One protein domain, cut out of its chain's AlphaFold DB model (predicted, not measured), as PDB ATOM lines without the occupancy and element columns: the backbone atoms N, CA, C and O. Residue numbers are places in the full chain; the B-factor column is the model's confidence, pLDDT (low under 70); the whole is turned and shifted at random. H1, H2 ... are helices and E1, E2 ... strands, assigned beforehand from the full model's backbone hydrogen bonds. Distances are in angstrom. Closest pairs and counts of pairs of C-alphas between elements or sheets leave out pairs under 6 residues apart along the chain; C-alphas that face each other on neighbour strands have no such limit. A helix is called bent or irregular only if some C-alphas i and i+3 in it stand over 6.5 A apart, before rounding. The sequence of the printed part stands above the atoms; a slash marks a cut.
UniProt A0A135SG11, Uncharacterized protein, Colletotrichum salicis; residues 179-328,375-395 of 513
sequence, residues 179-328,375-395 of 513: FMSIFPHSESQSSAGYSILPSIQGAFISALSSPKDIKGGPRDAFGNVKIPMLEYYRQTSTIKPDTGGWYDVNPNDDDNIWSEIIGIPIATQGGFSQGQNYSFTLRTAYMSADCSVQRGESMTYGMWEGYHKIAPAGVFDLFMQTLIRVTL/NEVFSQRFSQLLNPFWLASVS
ATOM      1  N   PHE A 179      21.488  23.170  -1.652       82.88
ATOM      2  CA  PHE A 179      21.570  24.325  -2.553       82.88
ATOM      3  C   PHE A 179      20.273  25.155  -2.596       82.88
ATOM      4  O   PHE A 179      20.329  26.377  -2.615       82.88
ATOM      5  N   MET A 180      19.095  24.522  -2.559       80.31
ATOM      6  CA  MET A 180      17.789  25.205  -2.664       80.31
ATOM      7  C   MET A 180      17.224  25.701  -1.316       80.31
ATOM      8  O   MET A 180      16.019  25.919  -1.182       80.31
ATOM      9  N   SER A 181      18.083  25.884  -0.311       79.50
ATOM     10  CA  SER A 181      17.708  26.409   1.007       79.50
ATOM     11  C   SER A 181      17.191  27.857   0.965       79.50
ATOM     12  O   SER A 181      17.507  28.640   0.071       79.50
ATOM     13  N   ILE A 182      16.421  28.238   1.988       73.56
ATOM     14  CA  ILE A 182      15.849  29.585   2.135       73.56
ATOM     15  C   ILE A 182      16.946  30.610   2.472       73.56
ATOM     16  O   ILE A 182      17.749  30.391   3.378       73.56
ATOM     17  N   PHE A 183      16.930  31.766   1.801       69.69
ATOM     18  CA  PHE A 183      17.829  32.887   2.092       69.69
ATOM     19  C   PHE A 183      17.501  33.539   3.449       69.69
ATOM     20  O   PHE A 183      16.361  33.963   3.651       69.69
ATOM     21  N   PRO A 184      18.477  33.699   4.364       67.69
ATOM     22  CA  PRO A 184      18.251  34.325   5.669       67.69
ATOM     23  C   PRO A 184      18.322  35.869   5.654       67.69
ATOM     24  O   PRO A 184      18.291  36.495   6.713       67.69
ATOM     25  N   HIS A 185      18.436  36.502   4.482       64.62
ATOM     26  CA  HIS A 185      18.548  37.957   4.300       64.62
ATOM     27  C   HIS A 185      17.884  38.409   2.992       64.62
ATOM     28  O   HIS A 185      17.769  37.628   2.050       64.62
ATOM     29  N   SER A 186      17.445  39.671   2.942       56.34
ATOM     30  CA  SER A 186      16.857  40.290   1.744       56.34
ATOM     31  C   SER A 186      17.846  41.155   0.954       56.34
ATOM     32  O   SER A 186      17.782  41.195  -0.271       56.34
ATOM     33  N   GLU A 187      18.742  41.868   1.646       55.94
ATOM     34  CA  GLU A 187      19.590  42.925   1.078       55.94
ATOM     35  C   GLU A 187      20.950  43.020   1.791       55.94
ATOM     36  O   GLU A 187      21.046  42.778   2.999       55.94
ATOM     37  N   SER A 188      21.983  43.488   1.080       50.62
ATOM     38  CA  SER A 188      23.337  43.764   1.604       50.62
ATOM     39  C   SER A 188      23.336  44.755   2.766       50.62
ATOM     40  O   SER A 188      24.102  44.603   3.715       50.62
ATOM     41  N   GLN A 189      22.472  45.769   2.686       56.62
ATOM     42  CA  GLN A 189      22.381  46.860   3.659       56.62
ATOM     43  C   GLN A 189      21.476  46.521   4.857       56.62
ATOM     44  O   GLN A 189      21.392  47.299   5.807       56.62
ATOM     45  N   SER A 190      20.832  45.347   4.854       63.94
ATOM     46  CA  SER A 190      20.116  44.838   6.027       63.94
ATOM     47  C   SER A 190      21.092  44.468   7.151       63.94
ATOM     48  O   SER A 190      22.229  44.067   6.902       63.94
ATOM     49  N   SER A 191      20.643  44.535   8.408       65.25
ATOM     50  CA  SER A 191      21.456  44.131   9.567       65.25
ATOM     51  C   SER A 191      21.891  42.661   9.508       65.25
ATOM     52  O   SER A 191      22.988  42.328   9.957       65.25
ATOM     53  N   ALA A 192      21.075  41.793   8.901       65.00
ATOM     54  CA  ALA A 192      21.438  40.412   8.603       65.00
ATOM     55  C   ALA A 192      22.554  40.338   7.545       65.00
ATOM     56  O   ALA A 192      23.596  39.737   7.811       65.00
ATOM     57  N   GLY A 193      22.387  41.010   6.398       64.75
ATOM     58  CA  GLY A 193      23.375  41.063   5.311       64.75
ATOM     59  C   GLY A 193      24.744  41.577   5.769       64.75
ATOM     60  O   GLY A 193      25.764  40.925   5.546       64.75
ATOM     61  N   TYR A 194      24.766  42.680   6.522       67.75
ATOM     62  CA  TYR A 194      25.996  43.255   7.076       67.75
ATOM     63  C   TYR A 194      26.733  42.304   8.040       67.75
ATOM     64  O   TYR A 194      27.953  42.382   8.165       67.75
ATOM     65  N   SER A 195      26.012  41.392   8.706       72.19
ATOM     66  CA  SER A 195      26.595  40.426   9.651       72.19
ATOM     67  C   SER A 195      27.243  39.202   8.986       72.19
ATOM     68  O   SER A 195      28.107  38.571   9.596       72.19
ATOM     69  N   ILE A 196      26.852  38.870   7.748       72.12
ATOM     70  CA  ILE A 196      27.373  37.716   6.990       72.12
ATOM     71  C   ILE A 196      28.392  38.110   5.917       72.12
ATOM     72  O   ILE A 196      29.236  37.289   5.557       72.12
ATOM     73  N   LEU A 197      28.335  39.354   5.424       72.06
ATOM     74  CA  LEU A 197      29.171  39.859   4.335       72.06
ATOM     75  C   LEU A 197      30.685  39.621   4.551       72.06
ATOM     76  O   LEU A 197      31.318  39.147   3.605       72.06
ATOM     77  N   PRO A 198      31.277  39.818   5.752       75.56
ATOM     78  CA  PRO A 198      32.704  39.554   5.967       75.56
ATOM     79  C   PRO A 198      33.093  38.077   5.805       75.56
ATOM     80  O   PRO A 198      34.180  37.779   5.313       75.56
ATOM     81  N   SER A 199      32.211  37.140   6.174       77.44
ATOM     82  CA  SER A 199      32.442  35.699   5.987       77.44
ATOM     83  C   SER A 199      32.397  35.315   4.506       77.44
ATOM     84  O   SER A 199      33.260  34.572   4.042       77.44
ATOM     85  N   ILE A 200      31.450  35.881   3.746       77.81
ATOM     86  CA  ILE A 200      31.370  35.703   2.286       77.81
ATOM     87  C   ILE A 200      32.637  36.265   1.618       77.81
ATOM     88  O   ILE A 200      33.250  35.591   0.791       77.81
ATOM     89  N   GLN A 201      33.077  37.465   2.020       77.94
ATOM     90  CA  GLN A 201      34.311  38.089   1.531       77.94
ATOM     91  C   GLN A 201      35.552  37.235   1.819       77.94
ATOM     92  O   GLN A 201      36.320  36.960   0.900       77.94
ATOM     93  N   GLY A 202      35.728  36.767   3.059       80.25
ATOM     94  CA  GLY A 202      36.861  35.918   3.436       80.25
ATOM     95  C   GLY A 202      36.913  34.605   2.649       80.25
ATOM     96  O   GLY A 202      37.973  34.241   2.135       80.25
ATOM     97  N   ALA A 203      35.769  33.931   2.489       83.56
ATOM     98  CA  ALA A 203      35.675  32.684   1.732       83.56
ATOM     99  C   ALA A 203      36.046  32.875   0.248       83.56
ATOM    100  O   ALA A 203      36.882  32.141  -0.281       83.56
ATOM    101  N   PHE A 204      35.498  33.904  -0.410       84.44
ATOM    102  CA  PHE A 204      35.808  34.205  -1.812       84.44
ATOM    103  C   PHE A 204      37.258  34.641  -2.036       84.44
ATOM    104  O   PHE A 204      37.890  34.169  -2.980       84.44
ATOM    105  N   ILE A 205      37.808  35.514  -1.185       82.25
ATOM    106  CA  ILE A 205      39.206  35.957  -1.302       82.25
ATOM    107  C   ILE A 205      40.149  34.760  -1.137       82.25
ATOM    108  O   ILE A 205      41.100  34.627  -1.908       82.25
ATOM    109  N   SER A 206      39.859  33.845  -0.205       87.19
ATOM    110  CA  SER A 206      40.620  32.603  -0.018       87.19
ATOM    111  C   SER A 206      40.550  31.681  -1.247       87.19
ATOM    112  O   SER A 206      41.589  31.251  -1.753       87.19
ATOM    113  N   ALA A 207      39.356  31.444  -1.798       88.44
ATOM    114  CA  ALA A 207      39.174  30.602  -2.983       88.44
ATOM    115  C   ALA A 207      39.834  31.194  -4.245       88.44
ATOM    116  O   ALA A 207      40.532  30.492  -4.979       88.44
ATOM    117  N   LEU A 208      39.711  32.507  -4.471       87.69
ATOM    118  CA  LEU A 208      40.388  33.203  -5.573       87.69
ATOM    119  C   LEU A 208      41.918  33.243  -5.393       87.69
ATOM    120  O   LEU A 208      42.645  33.192  -6.388       87.69
ATOM    121  N   SER A 209      42.413  33.267  -4.152       87.94
ATOM    122  CA  SER A 209      43.851  33.196  -3.824       87.94
ATOM    123  C   SER A 209      44.420  31.773  -3.830       87.94
ATOM    124  O   SER A 209      45.630  31.602  -3.694       87.94
ATOM    125  N   SER A 210      43.579  30.743  -3.960       89.75
ATOM    126  CA  SER A 210      44.021  29.349  -3.883       89.75
ATOM    127  C   SER A 210      44.901  28.953  -5.084       89.75
ATOM    128  O   SER A 210      44.660  29.439  -6.195       89.75
ATOM    129  N   PRO A 211      45.896  28.057  -4.907       89.94
ATOM    130  CA  PRO A 211      46.710  27.538  -6.007       89.94
ATOM    131  C   PRO A 211      45.882  26.837  -7.088       89.94
ATOM    132  O   PRO A 211      44.782  26.346  -6.819       89.94
ATOM    133  N   LYS A 212      46.450  26.723  -8.296       87.62
ATOM    134  CA  LYS A 212      45.845  26.000  -9.425       87.62
ATOM    135  C   LYS A 212      45.369  24.604  -9.028       87.62
ATOM    136  O   LYS A 212      44.216  24.272  -9.272       87.62
ATOM    137  N   ASP A 213      46.218  23.841  -8.353       87.88
ATOM    138  CA  ASP A 213      45.963  22.448  -7.968       87.88
ATOM    139  C   ASP A 213      44.745  22.326  -7.029       87.88
ATOM    140  O   ASP A 213      43.972  21.377  -7.106       87.88
ATOM    141  N   ILE A 214      44.509  23.340  -6.185       89.06
ATOM    142  CA  ILE A 214      43.335  23.426  -5.302       89.06
ATOM    143  C   ILE A 214      42.096  23.931  -6.056       89.06
ATOM    144  O   ILE A 214      40.976  23.562  -5.716       89.06
ATOM    145  N   LYS A 215      42.254  24.746  -7.105       88.38
ATOM    146  CA  LYS A 215      41.144  25.185  -7.970       88.38
ATOM    147  C   LYS A 215      40.664  24.065  -8.900       88.38
ATOM    148  O   LYS A 215      39.458  23.848  -8.983       88.38
ATOM    149  N   GLY A 216      41.591  23.337  -9.524       87.19
ATOM    150  CA  GLY A 216      41.337  22.185 -10.395       87.19
ATOM    151  C   GLY A 216      41.098  20.859  -9.665       87.19
ATOM    152  O   GLY A 216      40.602  19.924 -10.277       87.19
ATOM    153  N   GLY A 217      41.399  20.759  -8.367       89.25
ATOM    154  CA  GLY A 217      41.140  19.547  -7.584       89.25
ATOM    155  C   GLY A 217      39.666  19.359  -7.175       89.25
ATOM    156  O   GLY A 217      38.922  20.339  -7.081       89.25
ATOM    157  N   PRO A 218      39.241  18.128  -6.822       90.06
ATOM    158  CA  PRO A 218      37.855  17.778  -6.456       90.06
ATOM    159  C   PRO A 218      37.359  18.353  -5.115       90.06
ATOM    160  O   PRO A 218      36.217  18.121  -4.709       90.06
ATOM    161  N   ARG A 219      38.216  19.080  -4.391       89.56
ATOM    162  CA  ARG A 219      37.889  19.777  -3.141       89.56
ATOM    163  C   ARG A 219      38.435  21.197  -3.164       89.56
ATOM    164  O   ARG A 219      39.339  21.498  -3.941       89.56
ATOM    165  N   ASP A 220      37.866  22.073  -2.347       89.88
ATOM    166  CA  ASP A 220      38.374  23.434  -2.150       89.88
ATOM    167  C   ASP A 220      39.415  23.520  -1.012       89.88
ATOM    168  O   ASP A 220      39.776  22.517  -0.391       89.88
ATOM    169  N   ALA A 221      39.895  24.734  -0.727       87.56
ATOM    170  CA  ALA A 221      40.864  25.005   0.338       87.56
ATOM    171  C   ALA A 221      40.334  24.747   1.766       87.56
ATOM    172  O   ALA A 221      41.132  24.656   2.699       87.56
ATOM    173  N   PHE A 222      39.016  24.622   1.947       86.44
ATOM    174  CA  PHE A 222      38.370  24.303   3.224       86.44
ATOM    175  C   PHE A 222      38.104  22.793   3.378       86.44
ATOM    176  O   PHE A 222      37.753  22.334   4.463       86.44
ATOM    177  N   GLY A 223      38.311  22.008   2.314       85.00
ATOM    178  CA  GLY A 223      38.055  20.568   2.270       85.00
ATOM    179  C   GLY A 223      36.635  20.192   1.835       85.00
ATOM    180  O   GLY A 223      36.304  19.004   1.856       85.00
ATOM    181  N   ASN A 224      35.821  21.167   1.418       88.94
ATOM    182  CA  ASN A 224      34.470  20.950   0.900       88.94
ATOM    183  C   ASN A 224      34.523  20.223  -0.453       88.94
ATOM    184  O   ASN A 224      35.512  20.329  -1.180       88.94
ATOM    185  N   VAL A 225      33.466  19.492  -0.815       89.50
ATOM    186  CA  VAL A 225      33.432  18.681  -2.047       89.50
ATOM    187  C   VAL A 225      32.822  19.486  -3.188       89.50
ATOM    188  O   VAL A 225      31.711  19.987  -3.045       89.50
ATOM    189  N   LYS A 226      33.527  19.590  -4.319       91.44
ATOM    190  CA  LYS A 226      33.017  20.257  -5.526       91.44
ATOM    191  C   LYS A 226      32.228  19.297  -6.412       91.44
ATOM    192  O   LYS A 226      32.527  18.103  -6.465       91.44
ATOM    193  N   ILE A 227      31.279  19.830  -7.177       90.88
ATOM    194  CA  ILE A 227      30.523  19.076  -8.188       90.88
ATOM    195  C   ILE A 227      31.192  19.214  -9.580       90.88
ATOM    196  O   ILE A 227      31.536  20.334  -9.974       90.88
ATOM    197  N   PRO A 228      31.380  18.129 -10.361       90.88
ATOM    198  CA  PRO A 228      31.766  18.219 -11.773       90.88
ATOM    199  C   PRO A 228      30.649  18.844 -12.626       90.88
ATOM    200  O   PRO A 228      29.480  18.496 -12.473       90.88
ATOM    201  N   MET A 229      30.987  19.732 -13.562       89.50
ATOM    202  CA  MET A 229      29.997  20.429 -14.387       89.50
ATOM    203  C   MET A 229      29.499  19.542 -15.546       89.50
ATOM    204  O   MET A 229      30.220  19.289 -16.511       89.50
ATOM    205  N   LEU A 230      28.241  19.098 -15.480       88.44
ATOM    206  CA  LEU A 230      27.609  18.171 -16.432       88.44
ATOM    207  C   LEU A 230      27.630  18.672 -17.887       88.44
ATOM    208  O   LEU A 230      27.742  17.883 -18.824       88.44
ATOM    209  N   GLU A 231      27.530  19.986 -18.080       87.06
ATOM    210  CA  GLU A 231      27.541  20.644 -19.390       87.06
ATOM    211  C   GLU A 231      28.843  20.383 -20.161       87.06
ATOM    212  O   GLU A 231      28.796  20.235 -21.380       87.06
ATOM    213  N   TYR A 232      29.976  20.245 -19.460       85.00
ATOM    214  CA  TYR A 232      31.273  19.956 -20.072       85.00
ATOM    215  C   TYR A 232      31.308  18.538 -20.659       85.00
ATOM    216  O   TYR A 232      31.605  18.372 -21.840       85.00
ATOM    217  N   TYR A 233      30.904  17.519 -19.896       84.25
ATOM    218  CA  TYR A 233      30.859  16.127 -20.379       84.25
ATOM    219  C   TYR A 233      29.789  15.903 -21.461       84.25
ATOM    220  O   TYR A 233      29.915  15.003 -22.287       84.25
ATOM    221  N   ARG A 234      28.753  16.752 -21.512       82.06
ATOM    222  CA  ARG A 234      27.763  16.763 -22.605       82.06
ATOM    223  C   ARG A 234      28.349  17.280 -23.929       82.06
ATOM    224  O   ARG A 234      27.866  16.894 -24.991       82.06
ATOM    225  N   GLN A 235      29.351  18.158 -23.871       75.81
ATOM    226  CA  GLN A 235      30.053  18.716 -25.034       75.81
ATOM    227  C   GLN A 235      31.226  17.810 -25.453       75.81
ATOM    228  O   GLN A 235      31.335  17.394 -26.612       75.81
ATOM    229  N   THR A 236      32.080  17.451 -24.496       71.69
ATOM    230  CA  THR A 236      33.282  16.638 -24.692       71.69
ATOM    231  C   THR A 236      32.905  15.170 -24.877       71.69
ATOM    232  O   THR A 236      32.758  14.415 -23.924       71.69
ATOM    233  N   SER A 237      32.747  14.754 -26.138       61.69
ATOM    234  CA  SER A 237      32.136  13.473 -26.547       61.69
ATOM    235  C   SER A 237      32.931  12.190 -26.202       61.69
ATOM    236  O   SER A 237      32.702  11.140 -26.811       61.69
ATOM    237  N   THR A 238      33.882  12.264 -25.270       69.00
ATOM    238  CA  THR A 238      34.711  11.151 -24.781       69.00
ATOM    239  C   THR A 238      33.960  10.274 -23.780       69.00
ATOM    240  O   THR A 238      33.965   9.051 -23.930       69.00
ATOM    241  N   ILE A 239      33.274  10.879 -22.803       75.38
ATOM    242  CA  ILE A 239      32.473  10.171 -21.796       75.38
ATOM    243  C   ILE A 239      31.015  10.160 -22.253       75.38
ATOM    244  O   ILE A 239      30.390  11.204 -22.426       75.38
ATOM    245  N   LYS A 240      30.460   8.965 -22.469       79.06
ATOM    246  CA  LYS A 240      29.048   8.789 -22.831       79.06
ATOM    247  C   LYS A 240      28.226   8.466 -21.586       79.06
ATOM    248  O   LYS A 240      28.721   7.720 -20.745       79.06
ATOM    249  N   PRO A 241      26.983   8.964 -21.483       85.31
ATOM    250  CA  PRO A 241      26.117   8.608 -20.376       85.31
ATOM    251  C   PRO A 241      25.716   7.131 -20.427       85.31
ATOM    252  O   PRO A 241      25.473   6.572 -21.501       85.31
ATOM    253  N   ASP A 242      25.569   6.540 -19.247       86.19
ATOM    254  CA  ASP A 242      24.950   5.236 -19.038       86.19
ATOM    255  C   ASP A 242      23.484   5.212 -19.500       86.19
ATOM    256  O   ASP A 242      22.834   6.241 -19.698       86.19
ATOM    257  N   THR A 243      22.899   4.013 -19.559       84.81
ATOM    258  CA  THR A 243      21.461   3.810 -19.830       84.81
ATOM    259  C   THR A 243      20.529   4.529 -18.844       84.81
ATOM    260  O   THR A 243      19.357   4.729 -19.159       84.81
ATOM    261  N   GLY A 244      21.033   4.939 -17.673       83.06
ATOM    262  CA  GLY A 244      20.329   5.771 -16.692       83.06
ATOM    263  C   GLY A 244      20.584   7.284 -16.798       83.06
ATOM    264  O   GLY A 244      20.080   8.019 -15.955       83.06
ATOM    265  N   GLY A 245      21.369   7.756 -17.773       84.38
ATOM    266  CA  GLY A 245      21.724   9.173 -17.947       84.38
ATOM    267  C   GLY A 245      22.875   9.683 -17.067       84.38
ATOM    268  O   GLY A 245      23.183  10.873 -17.108       84.38
ATOM    269  N   TRP A 246      23.503   8.806 -16.281       86.75
ATOM    270  CA  TRP A 246      24.647   9.121 -15.417       86.75
ATOM    271  C   TRP A 246      25.959   9.133 -16.202       86.75
ATOM    272  O   TRP A 246      26.089   8.416 -17.189       86.75
ATOM    273  N   TYR A 247      26.929   9.922 -15.744       87.00
ATOM    274  CA  TYR A 247      28.296   9.949 -16.262       87.00
ATOM    275  C   TYR A 247      29.217   9.460 -15.144       87.00
ATOM    276  O   TYR A 247      29.137   9.982 -14.030       87.00
ATOM    277  N   ASP A 248      30.066   8.472 -15.426       86.12
ATOM    278  CA  ASP A 248      31.140   8.079 -14.510       86.12
ATOM    279  C   ASP A 248      32.309   9.062 -14.667       86.12
ATOM    280  O   ASP A 248      32.741   9.350 -15.787       86.12
ATOM    281  N   VAL A 249      32.773   9.631 -13.555       84.44
ATOM    282  CA  VAL A 249      33.754  10.726 -13.521       84.44
ATOM    283  C   VAL A 249      34.803  10.410 -12.461       84.44
ATOM    284  O   VAL A 249      34.534  10.459 -11.260       84.44
ATOM    285  N   ASN A 250      36.021  10.102 -12.906       85.94
ATOM    286  CA  ASN A 250      37.163   9.884 -12.025       85.94
ATOM    287  C   ASN A 250      37.653  11.237 -11.468       85.94
ATOM    288  O   ASN A 250      38.162  12.046 -12.242       85.94
ATOM    289  N   PRO A 251      37.587  11.496 -10.148       79.88
ATOM    290  CA  PRO A 251      37.960  12.790  -9.568       79.88
ATOM    291  C   PRO A 251      39.472  13.081  -9.584       79.88
ATOM    292  O   PRO A 251      39.881  14.147  -9.130       79.88
ATOM    293  N   ASN A 252      40.296  12.139 -10.061       79.81
ATOM    294  CA  ASN A 252      41.748  12.285 -10.213       79.81
ATOM    295  C   ASN A 252      42.177  12.571 -11.667       79.81
ATOM    296  O   ASN A 252      43.354  12.421 -11.979       79.81
ATOM    297  N   ASP A 253      41.234  12.880 -12.560       79.81
ATOM    298  CA  ASP A 253      41.527  13.271 -13.943       79.81
ATOM    299  C   ASP A 253      41.782  14.788 -14.038       79.81
ATOM    300  O   ASP A 253      41.076  15.572 -13.395       79.81
ATOM    301  N   ASP A 254      42.773  15.210 -14.824       72.50
ATOM    302  CA  ASP A 254      43.183  16.624 -14.922       72.50
ATOM    303  C   ASP A 254      42.220  17.457 -15.798       72.50
ATOM    304  O   ASP A 254      42.129  18.676 -15.638       72.50
ATOM    305  N   ASP A 255      41.455  16.805 -16.684       79.12
ATOM    306  CA  ASP A 255      40.469  17.445 -17.575       79.12
ATOM    307  C   ASP A 255      39.137  17.809 -16.863       79.12
ATOM    308  O   ASP A 255      38.220  18.365 -17.474       79.12
ATOM    309  N   ASN A 256      38.994  17.521 -15.563       86.25
ATOM    310  CA  ASN A 256      37.756  17.748 -14.807       86.25
ATOM    311  C   ASN A 256      37.433  19.245 -14.598       86.25
ATOM    312  O   ASN A 256      38.068  19.935 -13.795       86.25
ATOM    313  N   ILE A 257      36.356  19.741 -15.223       89.19
ATOM    314  CA  ILE A 257      35.812  21.084 -14.951       89.19
ATOM    315  C   ILE A 257      34.749  21.028 -13.842       89.19
ATOM    316  O   ILE A 257      33.716  20.373 -13.979       89.19
ATOM    317  N   TRP A 258      34.975  21.771 -12.755       91.56
ATOM    318  CA  TRP A 258      34.061  21.907 -11.609       91.56
ATOM    319  C   TRP A 258      33.037  23.032 -11.815       91.56
ATOM    320  O   TRP A 258      33.337  24.026 -12.477       91.56
ATOM    321  N   SER A 259      31.845  22.916 -11.224       91.81
ATOM    322  CA  SER A 259      30.779  23.932 -11.310       91.81
ATOM    323  C   SER A 259      30.968  25.130 -10.368       91.81
ATOM    324  O   SER A 259      30.172  26.069 -10.413       91.81
ATOM    325  N   GLU A 260      31.968  25.094  -9.483       91.25
ATOM    326  CA  GLU A 260      32.109  25.986  -8.326       91.25
ATOM    327  C   GLU A 260      33.567  26.058  -7.822       91.25
ATOM    328  O   GLU A 260      34.265  25.045  -7.795       91.25
ATOM    329  N   ILE A 261      34.051  27.246  -7.417       89.44
ATOM    330  CA  ILE A 261      35.401  27.399  -6.813       89.44
ATOM    331  C   ILE A 261      35.459  27.064  -5.312       89.44
ATOM    332  O   ILE A 261      36.533  26.774  -4.790       89.44
ATOM    333  N   ILE A 262      34.308  27.092  -4.637       91.06
ATOM    334  CA  ILE A 262      34.091  26.679  -3.245       91.06
ATOM    335  C   ILE A 262      33.099  25.523  -3.307       91.06
ATOM    336  O   ILE A 262      32.077  25.656  -3.977       91.06
ATOM    337  N   GLY A 263      33.411  24.406  -2.656       90.00
ATOM    338  CA  GLY A 263      32.581  23.204  -2.709       90.00
ATOM    339  C   GLY A 263      31.388  23.256  -1.756       90.00
ATOM    340  O   GLY A 263      31.325  24.087  -0.848       90.00
ATOM    341  N   ILE A 264      30.475  22.295  -1.891       90.25
ATOM    342  CA  ILE A 264      29.428  22.066  -0.893       90.25
ATOM    343  C   ILE A 264      30.066  21.569   0.414       90.25
ATOM    344  O   ILE A 264      30.756  20.540   0.412       90.25
ATOM    345  N   PRO A 265      29.837  22.259   1.549       88.69
ATOM    346  CA  PRO A 265      30.365  21.840   2.834       88.69
ATOM    347  C   PRO A 265      29.548  20.658   3.377       88.69
ATOM    348  O   PRO A 265      28.312  20.683   3.416       88.69
ATOM    349  N   ILE A 266      30.258  19.605   3.787       85.00
ATOM    350  CA  ILE A 266      29.703  18.339   4.283       85.00
ATOM    351  C   ILE A 266      30.357  18.030   5.627       85.00
ATOM    352  O   ILE A 266      31.582  18.053   5.737       85.00
ATOM    353  N   ALA A 267      29.554  17.705   6.636       78.81
ATOM    354  CA  ALA A 267      30.038  17.369   7.967       78.81
ATOM    355  C   ALA A 267      29.260  16.203   8.589       78.81
ATOM    356  O   ALA A 267      28.258  15.722   8.064       78.81
ATOM    357  N   THR A 268      29.754  15.719   9.722       73.75
ATOM    358  CA  THR A 268      29.252  14.536  10.430       73.75
ATOM    359  C   THR A 268      29.344  14.771  11.936       73.75
ATOM    360  O   THR A 268      30.205  15.522  12.395       73.75
ATOM    361  N   GLN A 269      28.517  14.084  12.733       61.94
ATOM    362  CA  GLN A 269      28.389  14.300  14.193       61.94
ATOM    363  C   GLN A 269      29.615  13.889  15.053       61.94
ATOM    364  O   GLN A 269      29.497  13.662  16.256       61.94
ATOM    365  N   GLY A 270      30.796  13.777  14.447       61.12
ATOM    366  CA  GLY A 270      32.096  13.671  15.112       61.12
ATOM    367  C   GLY A 270      33.275  14.113  14.234       61.12
ATOM    368  O   GLY A 270      34.415  13.832  14.587       61.12
ATOM    369  N   GLY A 271      33.016  14.761  13.090       64.44
ATOM    370  CA  GLY A 271      33.998  14.933  12.018       64.44
ATOM    371  C   GLY A 271      34.281  13.635  11.244       64.44
ATOM    372  O   GLY A 271      33.809  12.549  11.594       64.44
ATOM    373  N   PHE A 272      35.041  13.744  10.154       69.50
ATOM    374  CA  PHE A 272      35.584  12.577   9.457       69.50
ATOM    375  C   PHE A 272      36.832  12.098  10.207       69.50
ATOM    376  O   PHE A 272      37.815  12.837  10.291       69.50
ATOM    377  N   SER A 273      36.812  10.885  10.764       67.19
ATOM    378  CA  SER A 273      37.981  10.350  11.467       67.19
ATOM    379  C   SER A 273      39.050   9.870  10.481       67.19
ATOM    380  O   SER A 273      38.763   9.367   9.389       67.19
ATOM    381  N   GLN A 274      40.317  10.069  10.848       63.41
ATOM    382  CA  GLN A 274      41.444   9.778   9.964       63.41
ATOM    383  C   GLN A 274      41.565   8.266   9.716       63.41
ATOM    384  O   GLN A 274      41.546   7.465  10.649       63.41
ATOM    385  N   GLY A 275      41.699   7.876   8.445       66.81
ATOM    386  CA  GLY A 275      41.831   6.472   8.039       66.81
ATOM    387  C   GLY A 275      40.516   5.693   7.890       66.81
ATOM    388  O   GLY A 275      40.571   4.476   7.738       66.81
ATOM    389  N   GLN A 276      39.350   6.353   7.913       72.12
ATOM    390  CA  GLN A 276      38.063   5.729   7.574       72.12
ATOM    391  C   GLN A 276      37.613   6.085   6.150       72.12
ATOM    392  O   GLN A 276      37.634   7.249   5.749       72.12
ATOM    393  N   ASN A 277      37.158   5.078   5.397       80.00
ATOM    394  CA  ASN A 277      36.612   5.259   4.051       80.00
ATOM    395  C   ASN A 277      35.093   5.448   4.119       80.00
ATOM    396  O   ASN A 277      34.346   4.494   4.332       80.00
ATOM    397  N   TYR A 278      34.634   6.680   3.903       78.38
ATOM    398  CA  TYR A 278      33.214   7.016   3.841       78.38
ATOM    399  C   TYR A 278      32.713   6.968   2.395       78.38
ATOM    400  O   TYR A 278      33.282   7.617   1.521       78.38
ATOM    401  N   SER A 279      31.622   6.240   2.157       83.38
ATOM    402  CA  SER A 279      30.875   6.265   0.897       83.38
ATOM    403  C   SER A 279      29.444   6.714   1.176       83.38
ATOM    404  O   SER A 279      28.793   6.191   2.082       83.38
ATOM    405  N   PHE A 280      28.974   7.710   0.431       82.50
ATOM    406  CA  PHE A 280      27.638   8.285   0.558       82.50
ATOM    407  C   PHE A 280      27.160   8.819  -0.795       82.50
ATOM    408  O   PHE A 280      27.961   9.167  -1.659       82.50
ATOM    409  N   THR A 281      25.842   8.907  -0.977       85.62
ATOM    410  CA  THR A 281      25.235   9.485  -2.182       85.62
ATOM    411  C   THR A 281      24.682  10.866  -1.855       85.62
ATOM    412  O   THR A 281      23.637  10.980  -1.216       85.62
ATOM    413  N   LEU A 282      25.373  11.916  -2.297       85.69
ATOM    414  CA  LEU A 282      24.855  13.282  -2.245       85.69
ATOM    415  C   LEU A 282      23.839  13.497  -3.377       85.69
ATOM    416  O   LEU A 282      24.061  13.074  -4.510       85.69
ATOM    417  N   ARG A 283      22.733  14.181  -3.077       87.81
ATOM    418  CA  ARG A 283      21.834  14.763  -4.082       87.81
ATOM    419  C   ARG A 283      21.896  16.272  -3.935       87.81
ATOM    420  O   ARG A 283      21.738  16.780  -2.831       87.81
ATOM    421  N   THR A 284      22.155  16.965  -5.032       89.25
ATOM    422  CA  THR A 284      22.333  18.417  -5.054       89.25
ATOM    423  C   THR A 284      22.024  18.964  -6.450       89.25
ATOM    424  O   THR A 284      21.817  18.195  -7.389       89.25
ATOM    425  N   ALA A 285      21.977  20.285  -6.573       89.62
ATOM    426  CA  ALA A 285      21.830  21.028  -7.814       89.62
ATOM    427  C   ALA A 285      22.838  22.186  -7.830       89.62
ATOM    428  O   ALA A 285      23.334  22.590  -6.781       89.62
ATOM    429  N   TYR A 286      23.108  22.726  -9.014       91.50
ATOM    430  CA  TYR A 286      23.890  23.945  -9.217       91.50
ATOM    431  C   TYR A 286      23.276  24.749 -10.374       91.50
ATOM    432  O   TYR A 286      22.482  24.225 -11.159       91.50
ATOM    433  N   MET A 287      23.625  26.028 -10.485       89.88
ATOM    434  CA  MET A 287      23.277  26.880 -11.621       89.88
ATOM    435  C   MET A 287      24.349  26.783 -12.709       89.88
ATOM    436  O   MET A 287      25.530  27.007 -12.443       89.88
ATOM    437  N   SER A 288      23.931  26.514 -13.946       90.25
ATOM    438  CA  SER A 288      24.754  26.738 -15.138       90.25
ATOM    439  C   SER A 288      24.226  27.958 -15.880       90.25
ATOM    440  O   SER A 288      23.030  28.042 -16.160       90.25
ATOM    441  N   ALA A 289      25.110  28.890 -16.215       87.19
ATOM    442  CA  ALA A 289      24.808  29.993 -17.116       87.19
ATOM    443  C   ALA A 289      25.070  29.590 -18.576       87.19
ATOM    444  O   ALA A 289      25.982  28.813 -18.854       87.19
ATOM    445  N   ASP A 290      24.291  30.153 -19.499       86.31
ATOM    446  CA  ASP A 290      24.546  30.137 -20.943       86.31
ATOM    447  C   ASP A 290      24.679  31.597 -21.402       86.31
ATOM    448  O   ASP A 290      23.720  32.371 -21.336       86.31
ATOM    449  N   CYS A 291      25.897  32.021 -21.752       82.94
ATOM    450  CA  CYS A 291      26.222  33.427 -21.993       82.94
ATOM    451  C   CYS A 291      26.546  33.706 -23.469       82.94
ATOM    452  O   CYS A 291      27.662  33.472 -23.936       82.94
ATOM    453  N   SER A 292      25.605  34.317 -24.196       78.31
ATOM    454  CA  SER A 292      25.856  34.847 -25.543       78.31
ATOM    455  C   SER A 292      26.613  36.183 -25.498       78.31
ATOM    456  O   SER A 292      26.102  37.159 -24.943       78.31
ATOM    457  N   VAL A 293      27.780  36.278 -26.141       66.88
ATOM    458  CA  VAL A 293      28.523  37.548 -26.255       66.88
ATOM    459  C   VAL A 293      27.904  38.432 -27.344       66.88
ATOM    460  O   VAL A 293      28.110  38.203 -28.536       66.88
ATOM    461  N   GLN A 294      27.171  39.473 -26.944       66.81
ATOM    462  CA  GLN A 294      26.647  40.491 -27.861       66.81
ATOM    463  C   GLN A 294      27.623  41.673 -27.960       66.81
ATOM    464  O   GLN A 294      27.841  42.397 -26.992       66.81
ATOM    465  N   ARG A 295      28.213  41.883 -29.144       60.03
ATOM    466  CA  ARG A 295      29.094  43.031 -29.422       60.03
ATOM    467  C   ARG A 295      28.265  44.278 -29.746       60.03
ATOM    468  O   ARG A 295      28.010  44.563 -30.913       60.03
ATOM    469  N   GLY A 296      27.824  44.982 -28.706       60.44
ATOM    470  CA  GLY A 296      27.252  46.326 -28.827       60.44
ATOM    471  C   GLY A 296      28.316  47.405 -29.064       60.44
ATOM    472  O   GLY A 296      29.517  47.135 -29.020       60.44
ATOM    473  N   GLU A 297      27.873  48.645 -29.284       59.09
ATOM    474  CA  GLU A 297      28.755  49.816 -29.206       59.09
ATOM    475  C   GLU A 297      29.235  50.040 -27.761       59.09
ATOM    476  O   GLU A 297      28.567  49.647 -26.802       59.09
ATOM    477  N   SER A 298      30.398  50.678 -27.593       56.72
ATOM    478  CA  SER A 298      30.964  50.935 -26.264       56.72
ATOM    479  C   SER A 298      30.055  51.861 -25.449       56.72
ATOM    480  O   SER A 298      29.780  52.995 -25.849       56.72
ATOM    481  N   MET A 299      29.578  51.378 -24.298       53.94
ATOM    482  CA  MET A 299      28.656  52.126 -23.447       53.94
ATOM    483  C   MET A 299      29.349  53.332 -22.811       53.94
ATOM    484  O   MET A 299      30.278  53.191 -22.017       53.94
ATOM    485  N   THR A 300      28.846  54.532 -23.093       56.50
ATOM    486  CA  THR A 300      29.275  55.736 -22.368       56.50
ATOM    487  C   THR A 300      28.794  55.696 -20.911       56.50
ATOM    488  O   THR A 300      27.753  55.111 -20.606       56.50
ATOM    489  N   TYR A 301      29.513  56.362 -20.001       52.31
ATOM    490  CA  TYR A 301      29.198  56.367 -18.562       52.31
ATOM    491  C   TYR A 301      27.732  56.738 -18.253       52.31
ATOM    492  O   TYR A 301      27.080  56.076 -17.450       52.31
ATOM    493  N   GLY A 302      27.171  57.736 -18.948       58.19
ATOM    494  CA  GLY A 302      25.766  58.136 -18.775       58.19
ATOM    495  C   GLY A 302      24.748  57.092 -19.260       58.19
ATOM    496  O   GLY A 302      23.646  57.018 -18.721       58.19
ATOM    497  N   MET A 303      25.111  56.243 -20.229       59.53
ATOM    498  CA  MET A 303      24.292  55.084 -20.616       59.53
ATOM    499  C   MET A 303      24.355  53.997 -19.538       59.53
ATOM    500  O   MET A 303      23.325  53.425 -19.185       59.53
ATOM    501  N   TRP A 304      25.539  53.743 -18.972       56.12
ATOM    502  CA  TRP A 304      25.727  52.778 -17.884       56.12
ATOM    503  C   TRP A 304      24.963  53.167 -16.607       56.12
ATOM    504  O   TRP A 304      24.264  52.331 -16.036       56.12
ATOM    505  N   GLU A 305      24.985  54.447 -16.214       50.25
ATOM    506  CA  GLU A 305      24.193  54.956 -15.081       50.25
ATOM    507  C   GLU A 305      22.672  54.798 -15.305       50.25
ATOM    508  O   GLU A 305      21.907  54.610 -14.356       50.25
ATOM    509  N   GLY A 306      22.226  54.835 -16.567       53.81
ATOM    510  CA  GLY A 306      20.857  54.497 -16.958       53.81
ATOM    511  C   GLY A 306      20.536  53.015 -16.744       53.81
ATOM    512  O   GLY A 306      19.533  52.693 -16.113       53.81
ATOM    513  N   TYR A 307      21.407  52.111 -17.205       52.31
ATOM    514  CA  TYR A 307      21.229  50.661 -17.048       52.31
ATOM    515  C   TYR A 307      21.261  50.194 -15.585       52.31
ATOM    516  O   TYR A 307      20.468  49.328 -15.212       52.31
ATOM    517  N   HIS A 308      22.094  50.798 -14.729       47.09
ATOM    518  CA  HIS A 308      22.147  50.468 -13.295       47.09
ATOM    519  C   HIS A 308      20.777  50.640 -12.604       47.09
ATOM    520  O   HIS A 308      20.458  49.910 -11.667       47.09
ATOM    521  N   LYS A 309      19.933  51.561 -13.088       46.38
ATOM    522  CA  LYS A 309      18.593  51.844 -12.536       46.38
ATOM    523  C   LYS A 309      17.488  50.931 -13.089       46.38
ATOM    524  O   LYS A 309      16.330  51.096 -12.718       46.38
ATOM    525  N   ILE A 310      17.832  50.007 -13.991       42.69
ATOM    526  CA  ILE A 310      16.901  49.101 -14.692       42.69
ATOM    527  C   ILE A 310      17.150  47.629 -14.304       42.69
ATOM    528  O   ILE A 310      16.269  46.787 -14.481       42.69
ATOM    529  N   ALA A 311      18.315  47.305 -13.731       42.88
ATOM    530  CA  ALA A 311      18.577  45.985 -13.163       42.88
ATOM    531  C   ALA A 311      17.555  45.648 -12.048       42.88
ATOM    532  O   ALA A 311      17.258  46.508 -11.215       42.88
ATOM    533  N   PRO A 312      17.005  44.418 -12.002       41.31
ATOM    534  CA  PRO A 312      16.028  44.047 -10.986       41.31
ATOM    535  C   PRO A 312      16.687  43.971  -9.603       41.31
ATOM    536  O   PRO A 312      17.551  43.124  -9.363       41.31
ATOM    537  N   ALA A 313      16.248  44.837  -8.687       44.53
ATOM    538  CA  ALA A 313      16.671  44.814  -7.290       44.53
ATOM    539  C   ALA A 313      16.361  43.443  -6.659       44.53
ATOM    540  O   ALA A 313      15.225  42.966  -6.710       44.53
ATOM    541  N   GLY A 314      17.379  42.796  -6.088       53.69
ATOM    542  CA  GLY A 314      17.281  41.436  -5.559       53.69
ATOM    543  C   GLY A 314      18.623  40.702  -5.573       53.69
ATOM    544  O   GLY A 314      19.681  41.320  -5.660       53.69
ATOM    545  N   VAL A 315      18.584  39.366  -5.515       53.59
ATOM    546  CA  VAL A 315      19.771  38.507  -5.304       53.59
ATOM    547  C   VAL A 315      20.875  38.700  -6.361       53.59
ATOM    548  O   VAL A 315      22.045  38.525  -6.041       53.59
ATOM    549  N   PHE A 316      20.549  39.115  -7.592       57.03
ATOM    550  CA  PHE A 316      21.548  39.367  -8.644       57.03
ATOM    551  C   PHE A 316      22.245  40.736  -8.524       57.03
ATOM    552  O   PHE A 316      23.452  40.842  -8.735       57.03
ATOM    553  N   ASP A 317      21.514  41.783  -8.134       57.47
ATOM    554  CA  ASP A 317      22.109  43.074  -7.764       57.47
ATOM    555  C   ASP A 317      22.958  42.916  -6.487       57.47
ATOM    556  O   ASP A 317      24.102  43.358  -6.424       57.47
ATOM    557  N   LEU A 318      22.462  42.137  -5.520       56.91
ATOM    558  CA  LEU A 318      23.205  41.737  -4.326       56.91
ATOM    559  C   LEU A 318      24.481  40.940  -4.656       56.91
ATOM    560  O   LEU A 318      25.522  41.210  -4.055       56.91
ATOM    561  N   PHE A 319      24.427  40.006  -5.612       62.72
ATOM    562  CA  PHE A 319      25.585  39.278  -6.148       62.72
ATOM    563  C   PHE A 319      26.630  40.247  -6.692       62.72
ATOM    564  O   PHE A 319      27.766  40.229  -6.225       62.72
ATOM    565  N   MET A 320      26.239  41.144  -7.602       63.09
ATOM    566  CA  MET A 320      27.155  42.110  -8.211       63.09
ATOM    567  C   MET A 320      27.743  43.079  -7.177       63.09
ATOM    568  O   MET A 320      28.963  43.178  -7.064       63.09
ATOM    569  N   GLN A 321      26.915  43.734  -6.355       59.50
ATOM    570  CA  GLN A 321      27.387  44.636  -5.294       59.50
ATOM    571  C   GLN A 321      28.323  43.934  -4.301       59.50
ATOM    572  O   GLN A 321      29.305  44.531  -3.849       59.50
ATOM    573  N   THR A 322      28.040  42.671  -3.965       57.84
ATOM    574  CA  THR A 322      28.878  41.871  -3.067       57.84
ATOM    575  C   THR A 322      30.193  41.507  -3.739       57.84
ATOM    576  O   THR A 322      31.234  41.897  -3.225       57.84
ATOM    577  N   LEU A 323      30.191  40.840  -4.897       61.66
ATOM    578  CA  LEU A 323      31.414  40.419  -5.599       61.66
ATOM    579  C   LEU A 323      32.331  41.594  -5.965       61.66
ATOM    580  O   LEU A 323      33.555  41.476  -5.859       61.66
ATOM    581  N   ILE A 324      31.763  42.743  -6.336       58.56
ATOM    582  CA  ILE A 324      32.533  43.967  -6.589       58.56
ATOM    583  C   ILE A 324      33.217  44.436  -5.294       58.56
ATOM    584  O   ILE A 324      34.411  44.714  -5.317       58.56
ATOM    585  N   ARG A 325      32.523  44.437  -4.143       57.03
ATOM    586  CA  ARG A 325      33.122  44.760  -2.828       57.03
ATOM    587  C   ARG A 325      34.095  43.700  -2.301       57.03
ATOM    588  O   ARG A 325      35.017  44.043  -1.570       57.03
ATOM    589  N   VAL A 326      33.888  42.426  -2.628       56.66
ATOM    590  CA  VAL A 326      34.778  41.293  -2.304       56.66
ATOM    591  C   VAL A 326      36.114  41.417  -3.038       56.66
ATOM    592  O   VAL A 326      37.134  40.963  -2.530       56.66
ATOM    593  N   THR A 327      36.114  42.030  -4.224       52.91
ATOM    594  CA  THR A 327      37.285  42.126  -5.105       52.91
ATOM    595  C   THR A 327      37.790  43.559  -5.290       52.91
ATOM    596  O   THR A 327      38.441  43.867  -6.282       52.91
ATOM    597  N   LEU A 328      37.558  44.439  -4.313       59.91
ATOM    598  CA  LEU A 328      38.319  45.688  -4.214       59.91
ATOM    599  C   LEU A 328      39.770  45.384  -3.824       59.91
ATOM    600  O   LEU A 328      40.032  44.514  -2.992       59.91
ATOM    601  N   ASN A 375      32.680  32.429 -25.393       86.69
ATOM    602  CA  ASN A 375      31.366  32.327 -24.744       86.69
ATOM    603  C   ASN A 375      31.251  31.119 -23.795       86.69
ATOM    604  O   ASN A 375      30.744  31.263 -22.686       86.69
ATOM    605  N   GLU A 376      31.764  29.953 -24.190       86.12
ATOM    606  CA  GLU A 376      31.740  28.731 -23.373       86.12
ATOM    607  C   GLU A 376      32.606  28.878 -22.113       86.12
ATOM    608  O   GLU A 376      32.133  28.660 -20.999       86.12
ATOM    609  N   VAL A 377      33.850  29.346 -22.270       88.62
ATOM    610  CA  VAL A 377      34.801  29.558 -21.163       88.62
ATOM    611  C   VAL A 377      34.321  30.662 -20.213       88.62
ATOM    612  O   VAL A 377      34.489  30.552 -18.999       88.62
ATOM    613  N   PHE A 378      33.681  31.709 -20.741       89.06
ATOM    614  CA  PHE A 378      33.045  32.746 -19.931       89.06
ATOM    615  C   PHE A 378      31.856  32.181 -19.140       89.06
ATOM    616  O   PHE A 378      31.775  32.402 -17.935       89.06
ATOM    617  N   SER A 379      30.981  31.399 -19.783       89.75
ATOM    618  CA  SER A 379      29.823  30.748 -19.142       89.75
ATOM    619  C   SER A 379      30.249  29.813 -18.003       89.75
ATOM    620  O   SER A 379      29.672  29.850 -16.914       89.75
ATOM    621  N   GLN A 380      31.313  29.032 -18.222       90.50
ATOM    622  CA  GLN A 380      31.947  28.177 -17.213       90.50
ATOM    623  C   GLN A 380      32.463  28.999 -16.023       90.50
ATOM    624  O   GLN A 380      32.025  28.785 -14.892       90.50
ATOM    625  N   ARG A 381      33.335  29.990 -16.272       89.81
ATOM    626  CA  ARG A 381      33.944  30.828 -15.218       89.81
ATOM    627  C   ARG A 381      32.910  31.666 -14.461       89.81
ATOM    628  O   ARG A 381      33.057  31.874 -13.261       89.81
ATOM    629  N   PHE A 382      31.835  32.098 -15.122       88.94
ATOM    630  CA  PHE A 382      30.721  32.796 -14.479       88.94
ATOM    631  C   PHE A 382      29.926  31.864 -13.552       88.94
ATOM    632  O   PHE A 382      29.676  32.213 -12.399       88.94
ATOM    633  N   SER A 383      29.594  30.653 -14.012       91.31
ATOM    634  CA  SER A 383      28.905  29.636 -13.196       91.31
ATOM    635  C   SER A 383      29.735  29.246 -11.963       91.31
ATOM    636  O   SER A 383      29.214  29.203 -10.848       91.31
ATOM    637  N   GLN A 384      31.052  29.089 -12.149       91.62
ATOM    638  CA  GLN A 384      32.035  28.809 -11.095       91.62
ATOM    639  C   GLN A 384      32.095  29.865  -9.982       91.62
ATOM    640  O   GLN A 384      32.476  29.528  -8.862       91.62
ATOM    641  N   LEU A 385      31.702  31.111 -10.266       88.88
ATOM    642  CA  LEU A 385      31.600  32.211  -9.298       88.88
ATOM    643  C   LEU A 385      30.186  32.351  -8.705       88.88
ATOM    644  O   LEU A 385      30.038  32.696  -7.531       88.88
ATOM    645  N   LEU A 386      29.151  32.075  -9.503       87.31
ATOM    646  CA  LEU A 386      27.745  32.196  -9.112       87.31
ATOM    647  C   LEU A 386      27.340  31.154  -8.055       87.31
ATOM    648  O   LEU A 386      26.705  31.508  -7.060       87.31
ATOM    649  N   ASN A 387      27.743  29.891  -8.233       90.06
ATOM    650  CA  ASN A 387      27.377  28.795  -7.326       90.06
ATOM    651  C   ASN A 387      27.926  28.986  -5.893       90.06
ATOM    652  O   ASN A 387      27.128  28.962  -4.950       90.06
ATOM    653  N   PRO A 388      29.221  29.308  -5.693       88.06
ATOM    654  CA  PRO A 388      29.754  29.708  -4.391       88.06
ATOM    655  C   PRO A 388      29.031  30.881  -3.735       88.06
ATOM    656  O   PRO A 388      28.854  30.878  -2.520       88.06
ATOM    657  N   PHE A 389      28.597  31.887  -4.501       82.50
ATOM    658  CA  PHE A 389      27.887  33.032  -3.926       82.50
ATOM    659  C   PHE A 389      26.504  32.635  -3.416       82.50
ATOM    660  O   PHE A 389      26.095  33.074  -2.339       82.50
ATOM    661  N   TRP A 390      25.799  31.799  -4.176       83.81
ATOM    662  CA  TRP A 390      24.505  31.263  -3.786       83.81
ATOM    663  C   TRP A 390      24.620  30.475  -2.471       83.81
ATOM    664  O   TRP A 390      23.960  30.812  -1.487       83.81
ATOM    665  N   LEU A 391      25.559  29.522  -2.398       86.12
ATOM    666  CA  LEU A 391      25.850  28.751  -1.182       86.12
ATOM    667  C   LEU A 391      26.285  29.644  -0.001       86.12
ATOM    668  O   LEU A 391      25.813  29.459   1.121       86.12
ATOM    669  N   ALA A 392      27.142  30.643  -0.237       81.94
ATOM    670  CA  ALA A 392      27.632  31.545   0.808       81.94
ATOM    671  C   ALA A 392      26.560  32.523   1.309       81.94
ATOM    672  O   ALA A 392      26.586  32.928   2.470       81.94
ATOM    673  N   SER A 393      25.587  32.864   0.464       77.62
ATOM    674  CA  SER A 393      24.414  33.649   0.850       77.62
ATOM    675  C   SER A 393      23.426  32.837   1.688       77.62
ATOM    676  O   SER A 393      22.782  33.411   2.563       77.62
ATOM    677  N   VAL A 394      23.321  31.525   1.448       81.06
ATOM    678  CA  VAL A 394      22.536  30.594   2.273       81.06
ATOM    679  C   VAL A 394      23.200  30.369   3.636       81.06
ATOM    680  O   VAL A 394      22.541  30.519   4.662       81.06
ATOM    681  N   SER A 395      24.488  30.000   3.675       80.75
ATOM    682  CA  SER A 395      25.199  29.705   4.929       80.75
ATOM    683  C   SER A 395      26.698  30.025   4.863       80.75
ATOM    684  O   SER A 395      27.554  29.151   4.699       80.75
TER     685      SER A 395
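Overview. This is residues 179 to 328 and 375 to 395 of the 513 residues of an uncharacterized protein of Colletotrichum salicis (UniProt A0A135SG11). One long helix, H6, runs through the middle, with H1 crossing it near its last residues and H5 packed on H1. Long loops with the short H2, H3 and E1 lie on one side of H6, and an arm ending in H4 reaches out on the other; residues 268 to 281 and 300 to 306 stick out. The 171 printed residues include H1, H2, H3, E1, H4, H5 and H6 in chain order; it is mostly helix, though under half of the residues are in named elements. It is only just compact, close to loose, with a radius of gyration of the C-alphas of 18.4 A and spans of 58 by 41 by 31 A.

Arrangement. Look first at H1, residues 191 to 209, irregular with C-alphas 195 and 198 7.2 A apart. It touches H6, residues 375 to 395, opposite ways at a steep tilt of 44 degrees; the closest C-alphas, Ile 200 and Ala 392, are 5.8 A apart. H1 also touches H5, residues 315 to 326, the same way at a steep 59 degrees, closest at the C-alphas of Gln 201 and Val 326, 5.0 A. Every O i to N i+4 pair is within hydrogen-bond range in H5 and in H2, residues 212 to 216, H3, residues 230 to 235, and H4, residues 301 to 308; H1 has 13 of 15, H6 16 of 17. H3 and H6 are apart, as are H4 and H6.

Along the chain. Find C-alpha 191 at (21.456, 44.131, 9.567); H1 spans 28.3 A. E1, residues 266 to 268, pairs with no named strand. H5 spans 15.6 A, and H6 runs 30.4 A to C-alpha 395 at (25.199, 29.705, 4.929).

Size, cuts and confidence. The C-alphas of Gly 275 and Gly 302 are farthest apart, 60.4 A. Residues 329 to 374 are not printed, a 25.5 A gap between C-alphas 328 and 375. H2 to H3, H3 to E1 and E1 to H4 are long links. Confidence is under 70 at residues 183 to 194, 237 to 238, 269 to 275 and 293 to 328.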